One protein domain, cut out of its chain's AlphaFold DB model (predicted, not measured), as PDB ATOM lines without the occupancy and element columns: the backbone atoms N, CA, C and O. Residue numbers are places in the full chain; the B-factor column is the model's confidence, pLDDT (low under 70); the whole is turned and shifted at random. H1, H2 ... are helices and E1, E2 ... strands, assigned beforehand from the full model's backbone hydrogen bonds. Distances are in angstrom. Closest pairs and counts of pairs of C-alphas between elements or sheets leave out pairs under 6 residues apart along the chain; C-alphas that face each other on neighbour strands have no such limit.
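Overview. This is residues 59 to 104 of the 104 residues of the protein "Putative ABC transporter" of Streptococcus pyogenes (UniProt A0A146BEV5). A two-strand hairpin, E1 and E2, makes one end of an elongated domain; H1 and H2 fill the middle and H3 makes the other end. The 46 printed residues hold two named strands, antiparallel, then three named helices: a mixed class. The whole is compact, with a radius of gyration of the C-alphas of 10.5 A, and spans 31 by 18 by 13 A.

Along the chain. E1, residues 60 to 64, begins at C-alpha 60 (237.738, 272.911, 279.501); E2 is residues 67 to 72, 14.9 A. H1 is residues 74 to 80, H2 residues 82 to 92, 14.8 A, and H3 residues 94 to 102, ending at C-alpha 102 (247.053, 288.234, 290.215).

Arrangement. In the hairpin, N 62 and O 70 are within hydrogen-bond range, 2.8 A. The closest C-alphas of E2 and H1, Gly 70 and Leu 77, are 7.0 A apart. H1 and H2 touch only at the corner, C-alphas 78 and 85 closest at 4.9 A. H3 touches H2, C-alphas 97 and 89 closest at 6.1 A, at a steep tilt of 56 degrees. H3 is apart from both strands. H1, H2 and H3 have every O i to N i+4 pair within hydrogen-bond range.

Size, cuts and confidence. The C-alphas farthest apart, Gly 66 and Asn 103, are 32.4 A apart. The printed part has no cut, and its four links are tight. Residue 104 has pLDDT under 70.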
ATOM      1  N   GLN A  59     242.136 271.345 278.212       95.38
ATOM      2  CA  GLN A  59     241.023 272.127 277.702       95.38
ATOM      3  C   GLN A  59     239.763 271.849 278.525       95.38
ATOM      4  O   GLN A  59     239.425 270.701 278.809       95.38
ATOM      5  N   ILE A  60     239.040 272.912 278.845       96.88
ATOM      6  CA  ILE A  60     237.738 272.911 279.501       96.88
ATOM      7  C   ILE A  60     236.721 273.441 278.493       96.88
ATOM      8  O   ILE A  60     236.973 274.424 277.794       96.88
ATOM      9  N   ILE A  61     235.570 272.778 278.412       96.81
ATOM     10  CA  ILE A  61     234.418 273.228 277.629       96.81
ATOM     11  C   ILE A  61     233.290 273.485 278.624       96.81
ATOM     12  O   ILE A  61     232.763 272.548 279.220       96.81
ATOM     13  N   LEU A  62     232.943 274.755 278.813       95.44
ATOM     14  CA  LEU A  62     231.831 275.162 279.658       95.44
ATOM     15  C   LEU A  62     230.540 275.091 278.843       95.44
ATOM     16  O   LEU A  62     230.432 275.723 277.789       95.44
ATOM     17  N   ILE A  63     229.562 274.344 279.345       94.12
ATOM     18  CA  ILE A  63     228.235 274.226 278.741       94.12
ATOM     19  C   ILE A  63     227.231 274.947 279.638       94.12
ATOM     20  O   ILE A  63     227.165 274.672 280.832       94.12
ATOM     21  N   SER A  64     226.439 275.844 279.053       91.06
ATOM     22  CA  SER A  64     225.307 276.506 279.704       91.06
ATOM     23  C   SER A  64     224.121 276.527 278.746       91.06
ATOM     24  O   SER A  64     224.295 276.796 277.558       91.06
ATOM     25  N   GLU A  65     222.930 276.178 279.237       92.75
ATOM     26  CA  GLU A  65     221.684 276.156 278.446       92.75
ATOM     27  C   GLU A  65     221.800 275.382 277.114       92.75
ATOM     28  O   GLU A  65     221.292 275.790 276.069       92.75
ATOM     29  N   GLY A  66     222.525 274.259 277.129       93.81
ATOM     30  CA  GLY A  66     222.747 273.429 275.940       93.81
ATOM     31  C   GLY A  66     223.693 274.037 274.894       93.81
ATOM     32  O   GLY A  66     223.807 273.496 273.796       93.81
ATOM     33  N   LYS A  67     224.386 275.137 275.212       95.44
ATOM     34  CA  LYS A  67     225.355 275.811 274.337       95.44
ATOM     35  C   LYS A  67     226.736 275.859 274.977       95.44
ATOM     36  O   LYS A  67     226.876 275.852 276.197       95.44
ATOM     37  N   ILE A  68     227.772 275.945 274.143       96.19
ATOM     38  CA  ILE A  68     229.135 276.199 274.616       96.19
ATOM     39  C   ILE A  68     229.215 277.666 275.042       96.19
ATOM     40  O   ILE A  68     229.133 278.563 274.206       96.19
ATOM     41  N   ALA A  69     229.372 277.889 276.343       95.75
ATOM     42  CA  ALA A  69     229.510 279.208 276.950       95.75
ATOM     43  C   ALA A  69     230.977 279.633 277.106       95.75
ATOM     44  O   ALA A  69     231.263 280.809 277.303       95.75
ATOM     45  N   GLY A  70     231.918 278.690 277.009       96.00
ATOM     46  CA  GLY A  70     233.349 278.960 277.091       96.00
ATOM     47  C   GLY A  70     234.184 277.756 276.677       96.00
ATOM     48  O   GLY A  70     233.758 276.609 276.818       96.00
ATOM     49  N   LYS A  71     235.380 278.019 276.150       97.50
ATOM     50  CA  LYS A  71     236.360 276.993 275.795       97.50
ATOM     51  C   LYS A  71     237.770 277.532 276.016       97.50
ATOM     52  O   LYS A  71     238.086 278.598 275.503       97.50
ATOM     53  N   GLY A  72     238.601 276.792 276.740       97.06
ATOM     54  CA  GLY A  72     239.989 277.171 277.007       97.06
ATOM     55  C   GLY A  72     240.567 276.413 278.192       97.06
ATOM     56  O   GLY A  72     239.935 275.505 278.726       97.06
ATOM     57  N   THR A  73     241.767 276.778 278.610       96.75
ATOM     58  CA  THR A  73     242.366 276.305 279.863       96.75
ATOM     59  C   THR A  73     241.694 276.951 281.075       96.75
ATOM     60  O   THR A  73     240.978 277.948 280.957       96.75
ATOM     61  N   HIS A  74     241.965 276.420 282.269       95.56
ATOM     62  CA  HIS A  74     241.491 277.012 283.520       95.56
ATOM     63  C   HIS A  74     241.835 278.504 283.638       95.56
ATOM     64  O   HIS A  74     240.952 279.314 283.910       95.56
ATOM     65  N   LYS A  75     243.092 278.867 283.356       94.88
ATOM     66  CA  LYS A  75     243.583 280.249 283.438       94.88
ATOM     67  C   LYS A  75     242.909 281.171 282.424       94.88
ATOM     68  O   LYS A  75     242.489 282.274 282.766       94.88
ATOM     69  N   GLU A  76     242.779 280.720 281.178       95.94
ATOM     70  CA  GLU A  76     242.128 281.504 280.124       95.94
ATOM     71  C   GLU A  76     240.654 281.755 280.440       95.94
ATOM     72  O   GLU A  76     240.169 282.870 280.246       95.94
ATOM     73  N   LEU A  77     239.948 280.740 280.950       96.44
ATOM     74  CA  LEU A  77     238.545 280.867 281.328       96.44
ATOM     75  C   LEU A  77     238.362 281.722 282.582       96.44
ATOM     76  O   LEU A  77     237.471 282.563 282.589       96.44
ATOM     77  N   LEU A  78     239.223 281.589 283.597       95.75
ATOM     78  CA  LEU A  78     239.205 282.483 284.759       95.75
ATOM     79  C   LEU A  78     239.334 283.949 284.349       95.75
ATOM     80  O   LEU A  78     238.647 284.800 284.905       95.75
ATOM     81  N   LYS A  79     240.199 284.252 283.375       94.81
ATOM     82  CA  LYS A  79     240.460 285.626 282.934       94.81
ATOM     83  C   LYS A  79     239.372 286.177 282.016       94.81
ATOM     84  O   LYS A  79     238.986 287.335 282.173       94.81
ATOM     85  N   ASN A  80     238.898 285.366 281.070       95.44
ATOM     86  CA  ASN A  80     238.114 285.832 279.923       95.44
ATOM     87  C   ASN A  80     236.651 285.357 279.920       95.44
ATOM     88  O   ASN A  80     235.932 285.645 278.965       95.44
ATOM     89  N   ASN A  81     236.202 284.600 280.926       96.56
ATOM     90  CA  ASN A  81     234.843 284.066 280.977       96.56
ATOM     91  C   ASN A  81     234.195 284.304 282.346       96.56
ATOM     92  O   ASN A  81     234.533 283.647 283.328       96.56
ATOM     93  N   ASP A  82     233.229 285.219 282.397       95.69
ATOM     94  CA  ASP A  82     232.618 285.632 283.664       95.69
ATOM     95  C   ASP A  82     231.786 284.526 284.315       95.69
ATOM     96  O   ASP A  82     231.840 284.371 285.529       95.69
ATOM     97  N   ILE A  83     231.117 283.684 283.519       94.75
ATOM     98  CA  ILE A  83     230.354 282.535 284.033       94.75
ATOM     99  C   ILE A  83     231.302 281.540 284.712       94.75
ATOM    100  O   ILE A  83     231.050 281.074 285.820       94.75
ATOM    101  N   TYR A  84     232.423 281.218 284.062       95.81
ATOM    102  CA  TYR A  84     233.431 280.341 284.646       95.81
ATOM    103  C   TYR A  84     234.042 280.947 285.915       95.81
ATOM    104  O   TYR A  84     234.230 280.238 286.903       95.81
ATOM    105  N   ARG A  85     234.338 282.252 285.901       95.69
ATOM    106  CA  ARG A  85     234.890 282.979 287.051       95.69
ATOM    107  C   ARG A  85     233.932 282.967 288.241       95.69
ATOM    108  O   ARG A  85     234.363 282.681 289.351       95.69
ATOM    109  N   GLU A  86     232.643 283.209 288.014       94.75
ATOM    110  CA  GLU A  86     231.607 283.151 289.050       94.75
ATOM    111  C   GLU A  86     231.510 281.746 289.662       94.75
ATOM    112  O   GLU A  86     231.549 281.594 290.883       94.75
ATOM    113  N   LEU A  87     231.495 280.699 288.828       93.75
ATOM    114  CA  LEU A  87     231.518 279.309 289.297       93.75
ATOM    115  C   LEU A  87     232.782 278.989 290.108       93.75
ATOM    116  O   LEU A  87     232.705 278.283 291.114       93.75
ATOM    117  N   ALA A  88     233.938 279.509 289.691       94.94
ATOM    118  CA  ALA A  88     235.185 279.351 290.426       94.94
ATOM    119  C   ALA A  88     235.124 280.038 291.794       94.94
ATOM    120  O   ALA A  88     235.488 279.411 292.783       94.94
ATOM    121  N   ILE A  89     234.598 281.262 291.882       95.75
ATOM    122  CA  ILE A  89     234.431 281.983 293.155       95.75
ATOM    123  C   ILE A  89     233.504 281.207 294.096       95.75
ATOM    124  O   ILE A  89     233.842 281.012 295.262       95.75
ATOM    125  N   LEU A  90     232.377 280.696 293.592       94.81
ATOM    126  CA  LEU A  90     231.417 279.930 294.392       94.81
ATOM    127  C   LEU A  90     232.004 278.630 294.963       94.81
ATOM    128  O   LEU A  90     231.588 278.194 296.035       94.81
ATOM    129  N   GLN A  91     232.940 277.991 294.254       93.00
ATOM    130  CA  GLN A  91     233.488 276.691 294.654       93.00
ATOM    131  C   GLN A  91     234.854 276.754 295.346       93.00
ATOM    132  O   GLN A  91     235.145 275.898 296.180       93.00
ATOM    133  N   LEU A  92     235.706 277.709 294.974       92.56
ATOM    134  CA  LEU A  92     237.073 277.855 295.486       92.56
ATOM    135  C   LEU A  92     237.204 278.997 296.501       92.56
ATOM    136  O   LEU A  92     238.144 278.994 297.292       92.56
ATOM    137  N   GLY A  93     236.264 279.943 296.500       94.69
ATOM    138  CA  GLY A  93     236.324 281.170 297.290       94.69
ATOM    139  C   GLY A  93     236.956 282.336 296.527       94.69
ATOM    140  O   GLY A  93     237.806 282.161 295.653       94.69
ATOM    141  N   GLU A  94     236.535 283.549 296.880       93.62
ATOM    142  CA  GLU A  94     236.957 284.791 296.222       93.62
ATOM    143  C   GLU A  94     238.460 285.063 296.389       93.62
ATOM    144  O   GLU A  94     239.132 285.398 295.418       93.62
ATOM    145  N   GLU A  95     239.010 284.825 297.585       93.62
ATOM    146  CA  GLU A  95     240.441 285.012 297.871       93.62
ATOM    147  C   GLU A  95     241.335 284.123 296.995       93.62
ATOM    148  O   GLU A  95     242.351 284.582 296.475       93.62
ATOM    149  N   ALA A  96     240.943 282.859 296.793       91.44
ATOM    150  CA  ALA A  96     241.696 281.921 295.967       91.44
ATOM    151  C   ALA A  96     241.704 282.359 294.496       91.44
ATOM    152  O   ALA A  96     242.753 282.376 293.856       91.44
ATOM    153  N   VAL A  97     240.545 282.774 293.977       93.12
ATOM    154  CA  VAL A  97     240.419 283.238 292.590       93.12
ATOM    155  C   VAL A  97     241.170 284.550 292.365       93.12
ATOM    156  O   VAL A  97     241.845 284.686 291.346       93.12
ATOM    157  N   ALA A  98     241.091 285.498 293.303       92.94
ATOM    158  CA  ALA A  98     241.844 286.748 293.230       92.94
ATOM    159  C   ALA A  98     243.355 286.477 293.195       92.94
ATOM    160  O   ALA A  98     244.049 286.967 292.304       92.94
ATOM    161  N   TYR A  99     243.844 285.609 294.087       92.31
ATOM    162  CA  TYR A  99     245.241 285.188 294.091       92.31
ATOM    163  C   TYR A  99     245.656 284.550 292.759       92.31
ATOM    164  O   TYR A  99     246.724 284.859 292.235       92.31
ATOM    165  N   GLU A 100     244.833 283.675 292.182       91.38
ATOM    166  CA  GLU A 100     245.151 283.062 290.890       91.38
ATOM    167  C   GLU A 100     245.191 284.077 289.746       91.38
ATOM    168  O   GLU A 100     246.091 283.995 288.915       91.38
ATOM    169  N   LEU A 101     244.271 285.044 289.708       90.06
ATOM    170  CA  LEU A 101     244.243 286.093 288.684       90.06
ATOM    171  C   LEU A 101     245.445 287.039 288.773       90.06
ATOM    172  O   LEU A 101     245.979 287.428 287.734       90.06
ATOM    173  N   ASP A 102     245.889 287.371 289.985       89.38
ATOM    174  CA  ASP A 102     247.053 288.234 290.215       89.38
ATOM    175  C   ASP A 102     248.381 287.550 289.835       89.38
ATOM    176  O   ASP A 102     249.366 288.225 289.534       89.38
ATOM    177  N   ASN A 103     248.412 286.212 289.819       81.44
ATOM    178  CA  ASN A 103     249.593 285.398 289.507       81.44
ATOM    179  C   ASN A 103     249.498 284.664 288.146       81.44
ATOM    180  O   ASN A 103     250.293 283.751 287.884       81.44
ATOM    181  N   ALA A 104     248.516 285.011 287.305       68.62
ATOM    182  CA  ALA A 104     248.218 284.334 286.036       68.62
ATOM    183  C   ALA A 104     249.047 284.813 284.840       68.62
ATOM    184  O   ALA A 104     249.176 286.039 284.620       68.62
TER     185      ALA A 104